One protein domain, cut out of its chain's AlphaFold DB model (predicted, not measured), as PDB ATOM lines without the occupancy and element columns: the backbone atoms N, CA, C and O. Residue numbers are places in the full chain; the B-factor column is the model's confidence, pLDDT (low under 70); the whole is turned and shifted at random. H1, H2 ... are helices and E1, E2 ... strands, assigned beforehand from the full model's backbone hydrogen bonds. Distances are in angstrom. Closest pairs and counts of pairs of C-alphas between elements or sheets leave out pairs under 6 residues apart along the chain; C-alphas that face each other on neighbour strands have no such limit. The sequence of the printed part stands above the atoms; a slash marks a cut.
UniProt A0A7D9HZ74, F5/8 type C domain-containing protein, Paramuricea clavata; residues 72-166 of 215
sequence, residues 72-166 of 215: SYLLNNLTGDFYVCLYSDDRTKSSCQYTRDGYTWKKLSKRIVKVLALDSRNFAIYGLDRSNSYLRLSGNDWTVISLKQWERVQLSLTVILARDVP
ATOM      1  N   SER A  72     159.527 166.956 102.889       91.44
ATOM      2  CA  SER A  72     160.681 166.069 102.822       91.44
ATOM      3  C   SER A  72     161.965 166.845 102.607       91.44
ATOM      4  O   SER A  72     161.953 168.002 102.180       91.44
ATOM      5  N   TYR A  73     163.079 166.207 102.932       94.62
ATOM      6  CA  TYR A  73     164.404 166.738 102.665       94.62
ATOM      7  C   TYR A  73     165.377 165.623 102.295       94.62
ATOM      8  O   TYR A  73     165.164 164.452 102.616       94.62
ATOM      9  N   LEU A  74     166.449 165.988 101.601       95.69
ATOM     10  CA  LEU A  74     167.519 165.077 101.212       95.69
ATOM     11  C   LEU A  74     168.822 165.863 101.093       95.69
ATOM     12  O   LEU A  74     168.858 166.879 100.405       95.69
ATOM     13  N   LEU A  75     169.898 165.377 101.712       95.50
ATOM     14  CA  LEU A  75     171.239 165.903 101.470       95.50
ATOM     15  C   LEU A  75     171.966 165.018 100.456       95.50
ATOM     16  O   LEU A  75     172.179 163.830 100.700       95.50
ATOM     17  N   ASN A  76     172.416 165.613  99.353       93.50
ATOM     18  CA  ASN A  76     173.496 165.046  98.560       93.50
ATOM     19  C   ASN A  76     174.822 165.399  99.241       93.50
ATOM     20  O   ASN A  76     175.356 166.491  99.047       93.50
ATOM     21  N   ASN A  77     175.356 164.485 100.048       91.50
ATOM     22  CA  ASN A  77     176.599 164.731 100.777       91.50
ATOM     23  C   ASN A  77     177.813 164.898  99.845       91.50
ATOM     24  O   ASN A  77     178.763 165.569 100.234       91.50
ATOM     25  N   LEU A  78     177.777 164.364  98.618       89.81
ATOM     26  CA  LEU A  78     178.870 164.485  97.650       89.81
ATOM     27  C   LEU A  78     178.944 165.887  97.037       89.81
ATOM     28  O   LEU A  78     180.024 166.470  96.986       89.81
ATOM     29  N   THR A  79     177.811 166.436  96.585       90.44
ATOM     30  CA  THR A  79     177.766 167.760  95.931       90.44
ATOM     31  C   THR A  79     177.470 168.912  96.889       90.44
ATOM     32  O   THR A  79     177.637 170.074  96.514       90.44
ATOM     33  N   GLY A  80     176.997 168.605  98.097       92.62
ATOM     34  CA  GLY A  80     176.497 169.579  99.065       92.62
ATOM     35  C   GLY A  80     175.102 170.120  98.750       92.62
ATOM     36  O   GLY A  80     174.649 171.024  99.441       92.62
ATOM     37  N   ASP A  81     174.414 169.601  97.725       94.31
ATOM     38  CA  ASP A  81     173.048 170.031  97.411       94.31
ATOM     39  C   ASP A  81     172.066 169.499  98.468       94.31
ATOM     40  O   ASP A  81     171.837 168.292  98.581       94.31
ATOM     41  N   PHE A  82     171.464 170.411  99.225       95.94
ATOM     42  CA  PHE A  82     170.410 170.140 100.192       95.94
ATOM     43  C   PHE A  82     169.044 170.428  99.564       95.94
ATOM     44  O   PHE A  82     168.705 171.576  99.274       95.94
ATOM     45  N   TYR A  83     168.265 169.374  99.337       96.38
ATOM     46  CA  TYR A  83     166.932 169.412  98.745       96.38
ATOM     47  C   TYR A  83     165.873 169.491  99.833       96.38
ATOM     48  O   TYR A  83     165.942 168.779 100.833       96.38
ATOM     49  N   VAL A  84     164.860 170.319  99.603       95.62
ATOM     50  CA  VAL A  84     163.738 170.527 100.515       95.62
ATOM     51  C   VAL A  84     162.457 170.618  99.712       95.62
ATOM     52  O   VAL A  84     162.374 171.374  98.744       95.62
ATOM     53  N   CYS A  85     161.443 169.879 100.138       94.12
ATOM     54  CA  CYS A  85     160.109 169.925  99.571       94.12
ATOM     55  C   CYS A  85     159.097 170.306 100.638       94.12
ATOM     56  O   CYS A  85     159.113 169.778 101.748       94.12
ATOM     57  N   LEU A  86     158.193 171.199 100.262       90.81
ATOM     58  CA  LEU A  86     156.938 171.449 100.943       90.81
ATOM     59  C   LEU A  86     155.858 171.396  99.870       90.81
ATOM     60  O   LEU A  86     155.856 172.229  98.961       90.81
ATOM     61  N   TYR A  87     154.982 170.396  99.959       88.00
ATOM     62  CA  TYR A  87     153.853 170.246  99.051       88.00
ATOM     63  C   TYR A  87     153.108 171.579  98.910       88.00
ATOM     64  O   TYR A  87     152.969 172.324  99.877       88.00
ATOM     65  N   SER A  88     152.674 171.868  97.684       84.88
ATOM     66  CA  SER A  88     151.725 172.931  97.404       84.88
ATOM     67  C   SER A  88     150.861 172.557  96.211       84.88
ATOM     68  O   SER A  88     151.358 172.094  95.174       84.88
ATOM     69  N   ASP A  89     149.559 172.790  96.340       82.00
ATOM     70  CA  ASP A  89     148.604 172.526  95.263       82.00
ATOM     71  C   ASP A  89     148.680 173.583  94.136       82.00
ATOM     72  O   ASP A  89     148.231 173.361  93.014       82.00
ATOM     73  N   ASP A  90     149.362 174.710  94.377       86.56
ATOM     74  CA  ASP A  90     149.628 175.736  93.365       86.56
ATOM     75  C   ASP A  90     150.567 175.207  92.263       86.56
ATOM     76  O   ASP A  90     151.795 175.206  92.385       86.56
ATOM     77  N   ARG A  91     149.978 174.792  91.137       89.56
ATOM     78  CA  ARG A  91     150.689 174.247  89.962       89.56
ATOM     79  C   ARG A  91     151.614 175.263  89.288       89.56
ATOM     80  O   ARG A  91     152.459 174.882  88.477       89.56
ATOM     81  N   THR A  92     151.473 176.553  89.596       88.88
ATOM     82  CA  THR A  92     152.319 177.610  89.029       88.88
ATOM     83  C   THR A  92     153.649 177.748  89.767       88.88
ATOM     84  O   THR A  92     154.587 178.350  89.224       88.88
ATOM     85  N   LYS A  93     153.771 177.148  90.957       90.19
ATOM     86  CA  LYS A  93     154.957 177.198  91.813       90.19
ATOM     87  C   LYS A  93     155.596 175.822  91.955       90.19
ATOM     88  O   LYS A  93     154.984 174.785  91.708       90.19
ATOM     89  N   SER A  94     156.877 175.836  92.304       93.06
ATOM     90  CA  SER A  94     157.592 174.612  92.645       93.06
ATOM     91  C   SER A  94     157.403 174.311  94.123       93.06
ATOM     92  O   SER A  94     157.566 175.210  94.949       93.06
ATOM     93  N   SER A  95     157.087 173.059  94.435       94.12
ATOM     94  CA  SER A  95     157.016 172.558  95.808       94.12
ATOM     95  C   SER A  95     158.402 172.247  96.373       94.12
ATOM     96  O   SER A  95     158.568 172.148  97.583       94.12
ATOM     97  N   CYS A  96     159.406 172.081  95.507       95.62
ATOM     98  CA  CYS A  96     160.732 171.630  95.895       95.62
ATOM     99  C   CYS A  96     161.821 172.604  95.448       95.62
ATOM    100  O   CYS A  96     161.838 173.099  94.317       95.62
ATOM    101  N   GLN A  97     162.766 172.857  96.340       96.50
ATOM    102  CA  GLN A  97     163.911 173.724  96.106       96.50
ATOM    103  C   GLN A  97     165.174 173.061  96.639       96.50
ATOM    104  O   GLN A  97     165.105 172.126  97.435       96.50
ATOM    105  N   TYR A  98     166.328 173.537  96.196       96.50
ATOM    106  CA  TYR A  98     167.607 173.074  96.704       96.50
ATOM    107  C   TYR A  98     168.630 174.198  96.768       96.50
ATOM    108  O   TYR A  98     168.515 175.208  96.070       96.50
ATOM    109  N   THR A  99     169.631 174.012  97.614       96.25
ATOM    110  CA  THR A  99     170.708 174.972  97.849       96.25
ATOM    111  C   THR A  99     171.996 174.234  98.208       96.25
ATOM    112  O   THR A  99     171.944 173.084  98.628       96.25
ATOM    113  N   ARG A 100     173.148 174.891  98.057       94.31
ATOM    114  CA  ARG A 100     174.442 174.412  98.584       94.31
ATOM    115  C   ARG A 100     174.969 175.247  99.739       94.31
ATOM    116  O   ARG A 100     175.907 174.835 100.412       94.31
ATOM    117  N   ASP A 101     174.413 176.441  99.906       91.19
ATOM    118  CA  ASP A 101     174.950 177.503 100.750       91.19
ATOM    119  C   ASP A 101     173.906 178.056 101.729       91.19
ATOM    120  O   ASP A 101     174.241 178.884 102.562       91.19
ATOM    121  N   GLY A 102     172.639 177.643 101.628       91.81
ATOM    122  CA  GLY A 102     171.549 178.154 102.458       91.81
ATOM    123  C   GLY A 102     171.050 179.545 102.053       91.81
ATOM    124  O   GLY A 102     169.982 179.959 102.500       91.81
ATOM    125  N   TYR A 103     171.762 180.249 101.173       90.62
ATOM    126  CA  TYR A 103     171.444 181.616 100.755       90.62
ATOM    127  C   TYR A 103     170.784 181.638  99.378       90.62
ATOM    128  O   TYR A 103     169.784 182.325  99.163       90.62
ATOM    129  N   THR A 104     171.309 180.845  98.446       94.88
ATOM    130  CA  THR A 104     170.842 180.784  97.066       94.88
ATOM    131  C   THR A 104     170.028 179.518  96.855       94.88
ATOM    132  O   THR A 104     170.556 178.403  96.867       94.88
ATOM    133  N   TRP A 105     168.730 179.691  96.616       95.69
ATOM    134  CA  TRP A 105     167.794 178.588  96.414       95.69
ATOM    135  C   TRP A 105     167.385 178.469  94.949       95.69
ATOM    136  O   TRP A 105     166.921 179.424  94.322       95.69
ATOM    137  N   LYS A 106     167.537 177.266  94.400       96.50
ATOM    138  CA  LYS A 106     167.123 176.907  93.044       96.50
ATOM    139  C   LYS A 106     165.856 176.069  93.104       96.50
ATOM    140  O   LYS A 106     165.712 175.188  93.948       96.50
ATOM    141  N   LYS A 107     164.924 176.337  92.194       95.62
ATOM    142  CA  LYS A 107     163.648 175.617  92.110       95.62
ATOM    143  C   LYS A 107     163.829 174.336  91.304       95.62
ATOM    144  O   LYS A 107     164.392 174.380  90.213       95.62
ATOM    145  N   LEU A 108     163.290 173.224  91.798       94.88
ATOM    146  CA  LEU A 108     163.058 172.046  90.964       94.88
ATOM    147  C   LEU A 108     161.845 172.267  90.053       94.88
ATOM    148  O   LEU A 108     161.094 173.238  90.208       94.88
ATOM    149  N   SER A 109     161.643 171.355  89.102       94.75
ATOM    150  CA  SER A 109     160.477 171.365  88.216       94.75
ATOM    151  C   SER A 109     159.174 171.477  89.010       94.75
ATOM    152  O   SER A 109     158.970 170.758  89.985       94.75
ATOM    153  N   LYS A 110     158.250 172.326  88.540       94.88
ATOM    154  CA  LYS A 110     156.917 172.517  89.145       94.88
ATOM    155  C   LYS A 110     156.086 171.234  89.175       94.88
ATOM    156  O   LYS A 110     155.110 171.161  89.916       94.88
ATOM    157  N   ARG A 111     156.445 170.235  88.359       93.31
ATOM    158  CA  ARG A 111     155.809 168.911  88.355       93.31
ATOM    159  C   ARG A 111     156.089 168.139  89.640       93.31
ATOM    160  O   ARG A 111     155.231 167.371  90.051       93.31
ATOM    161  N   ILE A 112     157.245 168.362  90.263       94.62
ATOM    162  CA  ILE A 112     157.697 167.601  91.423       94.62
ATOM    163  C   ILE A 112     157.133 168.207  92.697       94.62
ATOM    164  O   ILE A 112     157.307 169.396  92.967       94.62
ATOM    165  N   VAL A 113     156.459 167.367  93.478       92.81
ATOM    166  CA  VAL A 113     155.876 167.744  94.767       92.81
ATOM    167  C   VAL A 113     156.639 167.202  95.963       92.81
ATOM    168  O   VAL A 113     156.530 167.762  97.050       92.81
ATOM    169  N   LYS A 114     157.418 166.137  95.759       93.19
ATOM    170  CA  LYS A 114     158.214 165.482  96.794       93.19
ATOM    171  C   LYS A 114     159.447 164.848  96.160       93.19
ATOM    172  O   LYS A 114     159.322 164.154  95.154       93.19
ATOM    173  N   VAL A 115     160.622 165.072  96.737       95.19
ATOM    174  CA  VAL A 115     161.832 164.299  96.427       95.19
ATOM    175  C   VAL A 115     161.797 163.038  97.279       95.19
ATOM    176  O   VAL A 115     161.493 163.113  98.471       95.19
ATOM    177  N   LEU A 116     162.074 161.900  96.648       95.25
ATOM    178  CA  LEU A 116     162.043 160.576  97.262       95.25
ATOM    179  C   LEU A 116     163.436 160.006  97.490       95.25
ATOM    180  O   LEU A 116     163.659 159.339  98.496       95.25
ATOM    181  N   ALA A 117     164.356 160.216  96.549       95.94
ATOM    182  CA  ALA A 117     165.692 159.650  96.634       95.94
ATOM    183  C   ALA A 117     166.678 160.296  95.661       95.94
ATOM    184  O   ALA A 117     166.293 160.975  94.707       95.94
ATOM    185  N   LEU A 118     167.954 160.004  95.882       95.25
ATOM    186  CA  LEU A 118     169.072 160.309  95.006       95.25
ATOM    187  C   LEU A 118     169.910 159.044  94.819       95.25
ATOM    188  O   LEU A 118     170.330 158.438  95.798       95.25
ATOM    189  N   ASP A 119     170.219 158.679  93.581       94.00
ATOM    190  CA  ASP A 119     171.236 157.668  93.292       94.00
ATOM    191  C   ASP A 119     172.611 158.335  93.181       94.00
ATOM    192  O   ASP A 119     172.892 159.072  92.236       94.00
ATOM    193  N   SER A 120     173.483 158.076  94.156       90.75
ATOM    194  CA  SER A 120     174.829 158.661  94.234       90.75
ATOM    195  C   SER A 120     175.758 158.231  93.093       90.75
ATOM    196  O   SER A 120     176.742 158.915  92.825       90.75
ATOM    197  N   ARG A 121     175.450 157.133  92.385       90.38
ATOM    198  CA  ARG A 121     176.294 156.625  91.290       90.38
ATOM    199  C   ARG A 121     176.180 157.464  90.019       90.38
ATOM    200  O   ARG A 121     177.160 157.640  89.307       90.38
ATOM    201  N   ASN A 122     174.970 157.912  89.699       89.12
ATOM    202  CA  ASN A 122     174.652 158.611  88.448       89.12
ATOM    203  C   ASN A 122     173.995 159.979  88.683       89.12
ATOM    204  O   ASN A 122     173.558 160.615  87.726       89.12
ATOM    205  N   PHE A 123     173.908 160.407  89.944       89.38
ATOM    206  CA  PHE A 123     173.272 161.644  90.390       89.38
ATOM    207  C   PHE A 123     171.802 161.791  89.958       89.38
ATOM    208  O   PHE A 123     171.286 162.906  89.881       89.38
ATOM    209  N   ALA A 124     171.105 160.682  89.684       93.06
ATOM    210  CA  ALA A 124     169.690 160.715  89.336       93.06
ATOM    211  C   ALA A 124     168.838 161.000  90.574       93.06
ATOM    212  O   ALA A 124     168.967 160.330  91.601       93.06
ATOM    213  N   ILE A 125     167.925 161.961  90.450       95.06
ATOM    214  CA  ILE A 125     166.965 162.316  91.498       95.06
ATOM    215  C   ILE A 125     165.632 161.653  91.177       95.06
ATOM    216  O   ILE A 125     165.182 161.667  90.032       95.06
ATOM    217  N   TYR A 126     164.987 161.104  92.196       96.69
ATOM    218  CA  TYR A 126     163.665 160.506  92.103       96.69
ATOM    219  C   TYR A 126     162.669 161.332  92.904       96.69
ATOM    220  O   TYR A 126     162.988 161.837  93.984       96.69
ATOM    221  N   GLY A 127     161.458 161.477  92.384       95.50
ATOM    222  CA  GLY A 127     160.420 162.283  93.011       95.50
ATOM    223  C   GLY A 127     159.017 161.831  92.641       95.50
ATOM    224  O   GLY A 127     158.837 160.959  91.796       95.50
ATOM    225  N   LEU A 128     158.032 162.450  93.281       94.19
ATOM    226  CA  LEU A 128     156.614 162.298  92.970       94.19
ATOM    227  C   LEU A 128     156.078 163.551  92.301       94.19
ATOM    228  O   LEU A 128     156.508 164.666  92.620       94.19
ATOM    229  N   ASP A 129     155.084 163.373  91.441       92.69
ATOM    230  CA  ASP A 129     154.209 164.455  91.006       92.69
ATOM    231  C   ASP A 129     152.866 164.466  91.753       92.69
ATOM    232  O   ASP A 129     152.597 163.663  92.645       92.69
ATOM    233  N   ARG A 130     152.008 165.427  91.392       87.62
ATOM    234  CA  ARG A 130     150.665 165.593  91.978       87.62
ATOM    235  C   ARG A 130     149.728 164.418  91.707       87.62
ATOM    236  O   ARG A 130     148.740 164.274  92.416       87.62
ATOM    237  N   SER A 131     150.022 163.613  90.692       87.75
ATOM    238  CA  SER A 131     149.255 162.423  90.328       87.75
ATOM    239  C   SER A 131     149.818 161.161  90.982       87.75
ATOM    240  O   SER A 131     149.430 160.062  90.599       87.75
ATOM    241  N   ASN A 132     150.732 161.312  91.950       87.12
ATOM    242  CA  ASN A 132     151.418 160.217  92.627       87.12
ATOM    243  C   ASN A 132     152.180 159.290  91.660       87.12
ATOM    244  O   ASN A 132     152.369 158.104  91.923       87.12
ATOM    245  N   SER A 133     152.614 159.823  90.515       92.94
ATOM    246  CA  SER A 133     153.501 159.097  89.611       92.94
ATOM    247  C   SER A 133     154.935 159.217  90.107       92.94
ATOM    248  O   SER A 133     155.360 160.294  90.523       92.94
ATOM    249  N   TYR A 134     155.699 158.129  90.027       95.88
ATOM    250  CA  TYR A 134     157.138 158.154  90.271       95.88
ATOM    251  C   TYR A 134     157.845 158.744  89.059       95.88
ATOM    252  O   TYR A 134     157.604 158.325  87.926       95.88
ATOM    253  N   LEU A 135     158.739 159.701  89.287       97.06
ATOM    254  CA  LEU A 135     159.545 160.311  88.241       97.06
ATOM    255  C   LEU A 135     161.027 160.196  88.560       97.06
ATOM    256  O   LEU A 135     161.437 160.254  89.718       97.06
ATOM    257  N   ARG A 136     161.829 160.100  87.504       96.69
ATOM    258  CA  ARG A 136     163.287 160.158  87.544       96.69
ATOM    259  C   ARG A 136     163.760 161.368  86.748       96.69
ATOM    260  O   ARG A 136     163.335 161.563  85.611       96.69
ATOM    261  N   LEU A 137     164.666 162.145  87.326       94.56
ATOM    262  CA  LEU A 137     165.421 163.163  86.610       94.56
ATOM    263  C   LEU A 137     166.551 162.492  85.825       94.56
ATOM    264  O   LEU A 137     167.393 161.798  86.400       94.56
ATOM    265  N   SER A 138     166.575 162.713  84.515       81.69
ATOM    266  CA  SER A 138     167.665 162.304  83.633       81.69
ATOM    267  C   SER A 138     168.058 163.491  82.758       81.69
ATOM    268  O   SER A 138     167.249 163.995  81.981       81.69
ATOM    269  N   GLY A 139     169.287 163.988  82.930       81.44
ATOM    270  CA  GLY A 139     169.684 165.271  82.352       81.44
ATOM    271  C   GLY A 139     168.839 166.405  82.934       81.44
ATOM    272  O   GLY A 139     168.871 166.637  84.141       81.44
ATOM    273  N   ASN A 140     168.058 167.074  82.082       83.69
ATOM    274  CA  ASN A 140     167.169 168.171  82.481       83.69
ATOM    275  C   ASN A 140     165.681 167.780  82.541       83.69
ATOM    276  O   ASN A 140     164.860 168.603  82.947       83.69
ATOM    277  N   ASP A 141     165.335 166.539  82.184       89.25
ATOM    278  CA  ASP A 141     163.946 166.112  82.032       89.25
ATOM    279  C   ASP A 141     163.513 165.090  83.083       89.25
ATOM    280  O   ASP A 141     164.261 164.199  83.492       89.25
ATOM    281  N   TRP A 142     162.253 165.220  83.501       95.00
ATOM    282  CA  TRP A 142     161.596 164.302  84.426       95.00
ATOM    283  C   TRP A 142     160.732 163.308  83.658       95.00
ATOM    284  O   TRP A 142     159.707 163.682  83.072       95.00
ATOM    285  N   THR A 143     161.122 162.039  83.702       95.81
ATOM    286  CA  THR A 143     160.415 160.936  83.045       95.81
ATOM    287  C   THR A 143     159.697 160.073  84.070       95.81
ATOM    288  O   THR A 143     160.204 159.843  85.166       95.81
ATOM    289  N   VAL A 144     158.491 159.621  83.728       96.81
ATOM    290  CA  VAL A 144     157.712 158.724  84.587       96.81
ATOM    291  C   VAL A 144     158.359 157.339  84.585       96.81
ATOM    292  O   VAL A 144     158.746 156.837  83.529       96.81
ATOM    293  N   ILE A 145     158.459 156.721  85.758       97.19
ATOM    294  CA  ILE A 145     158.910 155.341  85.940       97.19
ATOM    295  C   ILE A 145     157.794 154.505  86.572       97.19
ATOM    296  O   ILE A 145     156.934 155.011  87.290       97.19
ATOM    297  N   SER A 146     157.807 153.204  86.303       96.62
ATOM    298  CA  SER A 146     156.855 152.262  86.901       96.62
ATOM    299  C   SER A 146     157.141 152.013  88.385       96.62
ATOM    300  O   SER A 146     158.288 152.112  88.828       96.62
ATOM    301  N   LEU A 147     156.120 151.582  89.136       93.50
ATOM    302  CA  LEU A 147     156.271 151.145  90.530       93.50
ATOM    303  C   LEU A 147     157.359 150.066  90.673       93.50
ATOM    304  O   LEU A 147     158.249 150.200  91.501       93.50
ATOM    305  N   LYS A 148     157.383 149.070  89.777       96.19
ATOM    306  CA  LYS A 148     158.411 148.013  89.762       96.19
ATOM    307  C   LYS A 148     159.833 148.554  89.577       96.19
ATOM    308  O   LYS A 148     160.798 147.972  90.069       96.19
ATOM    309  N   GLN A 149     160.002 149.640  88.818       96.00
ATOM    310  CA  GLN A 149     161.302 150.308  88.706       96.00
ATOM    311  C   GLN A 149     161.646 151.051  89.995       96.00
ATOM    312  O   GLN A 149     162.786 150.959  90.440       96.00
ATOM    313  N   TRP A 150     160.680 151.744  90.600       95.62
ATOM    314  CA  TRP A 150     160.874 152.426  91.875       95.62
ATOM    315  C   TRP A 150     161.250 151.459  93.009       95.62
ATOM    316  O   TRP A 150     162.248 151.684  93.688       95.62
ATOM    317  N   GLU A 151     160.558 150.327  93.138       95.44
ATOM    318  CA  GLU A 151     160.877 149.279  94.119       95.44
ATOM    319  C   GLU A 151     162.331 148.798  93.987       95.44
ATOM    320  O   GLU A 151     163.035 148.624  94.979       95.44
ATOM    321  N   ARG A 152     162.839 148.654  92.755       95.50
ATOM    322  CA  ARG A 152     164.253 148.305  92.516       95.50
ATOM    323  C   ARG A 152     165.214 149.414  92.929       95.50
ATOM    324  O   ARG A 152     166.304 149.113  93.405       95.50
ATOM    325  N   VAL A 153     164.837 150.676  92.728       95.00
ATOM    326  CA  VAL A 153     165.642 151.832  93.152       95.00
ATOM    327  C   VAL A 153     165.774 151.843  94.673       95.00
ATOM    328  O   VAL A 153     166.881 152.019  95.173       95.00
ATOM    329  N   GLN A 154     164.693 151.571  95.408       93.81
ATOM    330  CA  GLN A 154     164.711 151.533  96.876       93.81
ATOM    331  C   GLN A 154     165.647 150.461  97.452       93.81
ATOM    332  O   GLN A 154     166.177 150.638  98.544       93.81
ATOM    333  N   LEU A 155     165.866 149.366  96.721       94.38
ATOM    334  CA  LEU A 155     166.748 148.271  97.131       94.38
ATOM    335  C   LEU A 155     168.226 148.506  96.770       94.38
ATOM    336  O   LEU A 155     169.082 147.695  97.123       94.38
ATOM    337  N   SER A 156     168.549 149.580  96.043       95.06
ATOM    338  CA  SER A 156     169.922 149.855  95.617       95.06
ATOM    339  C   SER A 156     170.768 150.437  96.751       95.06
ATOM    340  O   SER A 156     170.411 151.438  97.364       95.06
ATOM    341  N   LEU A 157     171.966 149.881  96.947       93.44
ATOM    342  CA  LEU A 157     172.929 150.347  97.953       93.44
ATOM    343  C   LEU A 157     173.523 151.734  97.657       93.44
ATOM    344  O   LEU A 157     174.125 152.342  98.535       93.44
ATOM    345  N   THR A 158     173.395 152.236  96.425       93.75
ATOM    346  CA  THR A 158     173.886 153.575  96.049       93.75
ATOM    347  C   THR A 158     172.840 154.665  96.230       93.75
ATOM    348  O   THR A 158     173.121 155.835  95.953       93.75
ATOM    349  N   VAL A 159     171.634 154.302  96.664       95.00
ATOM    350  CA  VAL A 159     170.513 155.224  96.767       95.00
ATOM    351  C   VAL A 159     170.418 155.788  98.178       95.00
ATOM    352  O   VAL A 159     170.332 155.065  99.165       95.00
ATOM    353  N   ILE A 160     170.403 157.114  98.254       94.50
ATOM    354  CA  ILE A 160     170.129 157.882  99.461       94.50
ATOM    355  C   ILE A 160     168.643 158.223  99.432       94.50
ATOM    356  O   ILE A 160     168.181 158.930  98.533       94.50
ATOM    357  N   LEU A 161     167.884 157.707 100.395       94.94
ATOM    358  CA  LEU A 161     166.460 158.004 100.522       94.94
ATOM    359  C   LEU A 161     166.251 159.377 101.166       94.94
ATOM    360  O   LEU A 161     166.973 159.773 102.083       94.94
ATOM    361  N   ALA A 162     165.237 160.093 100.690       94.50
ATOM    362  CA  ALA A 162     164.775 161.312 101.325       94.50
ATOM    363  C   ALA A 162     164.121 160.984 102.670       94.50
ATOM    364  O   ALA A 162     163.594 159.893 102.893       94.50
ATOM    365  N   ARG A 163     164.151 161.959 103.570       91.88
ATOM    366  CA  ARG A 163     163.521 161.878 104.881       91.88
ATOM    367  C   ARG A 163     162.234 162.677 104.880       91.88
ATOM    368  O   ARG A 163     162.195 163.801 104.378       91.88
ATOM    369  N   ASP A 164     161.219 162.113 105.509       87.56
ATOM    370  CA  ASP A 164     159.964 162.798 105.759       87.56
ATOM    371  C   ASP A 164     160.050 163.631 107.036       87.56
ATOM    372  O   ASP A 164     160.647 163.232 108.037       87.56
ATOM    373  N   VAL A 165     159.441 164.813 106.997       82.31
ATOM    374  CA  VAL A 165     159.307 165.687 108.160       82.31
ATOM    375  C   VAL A 165     157.873 165.551 108.659       82.31
ATOM    376  O   VAL A 165     156.962 166.007 107.968       82.31
ATOM    377  N   PRO A 166     157.619 164.907 109.808       74.25
ATOM    378  CA  PRO A 166     156.256 164.655 110.261       74.25
ATOM    379  C   PRO A 166     155.501 165.963 110.497       74.25
ATOM    380  O   PRO A 166     156.089 166.983 110.870       74.25
TER     381      PRO A 166
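AT A GLANCE: This is residues 72 to 166 of the 215 residues of the protein "F5/8 type C domain-containing protein" of Paramuricea clavata (UniProt A0A7D9HZ74). Two antiparallel sheets form a sandwich that is only partly face to face: the strongly twisted larger sheet, E7 E6 E5 E4 E8, meets the smaller one, E3 E2 E1 E9, mainly through E4, while the one helix, H1, packs on the larger sheet's other face. At one edge the sheets are joined by the chain itself, where E8 runs on into E9. The printed part has 95 residues, with nine named strands and one helix in the order E1 E2 E3 E4 E5 E6 E7 H1 E8 E9; the class is mostly strand. It is compact, with a radius of gyration of the C-alphas of 12.5 A, and spans 33 by 30 by 30 A.

HOW THE PARTS SIT: Look first at the larger sheet, with E4 at residues 112 to 119, E5 at 124 to 129, E6 at 134 to 138, E7 at 141 to 145 and E8 at 159 to 161. E4 to E7 form a meander, each strand the antiparallel neighbour of the one before. Find N 126 and O 117 at 2.8 A between E5 and E4, N 135 and O 127 at 2.8 A between E6 and E5, N 145 and O 134 at 2.8 A between E7 and E6, and N 160 and O 118 at 2.8 A between E8 and E4. H1, residues 147 to 154, is on this sheet at a height of 9.4 A, slantwise at 36 degrees to E4 on the local plane; every O i to N i+4 pair in it is within hydrogen-bond range. The closest C-alphas of H1 and E6 are those of Trp 150 and Tyr 134, 7.0 A apart. In the smaller sheet, E1 at 72 to 75, E2 at 82 to 86 and E3 at 96 to 99 form a second meander, and E9 at 163 to 165 pairs with E1. Here N 83 and O 74 are 2.8 A apart, N 84 and O 97 2.8 A, and N 73 and O 163 2.9 A. Between the sheets, the closest C-alphas of E2 and E4 are those of Cys 85 and Lys 114, 5.6 A. E2 and E5 are apart.

IN THESE COORDINATES: Find C-alpha 72 at (160.681, 166.069, 102.822), where E1 begins. E4 starts at C-alpha 112, (157.697, 167.601, 91.423), bends by 60 degrees at residue 116 and measures 16.9 A; E5 measures 16.0 A, E2 13.6 A, E6 13.1 A, E7 12.5 A, E3 10.7 A, E1 and H1 10.6 A each, E9 6.6 A and E8 6.2 A. E9 ends at C-alpha 165, (159.307, 165.687, 108.160).

THE WHOLE: The C-alphas farthest apart, those of Tyr 103 and Lys 148, are 37.7 A apart. The link from E3 to E4, residues 100 to 111, is long; in it residues 106 to 107 pair antiparallel with 97 to 98 of E3. The printed part has no cut, and no printed residue has a pLDDT under 70.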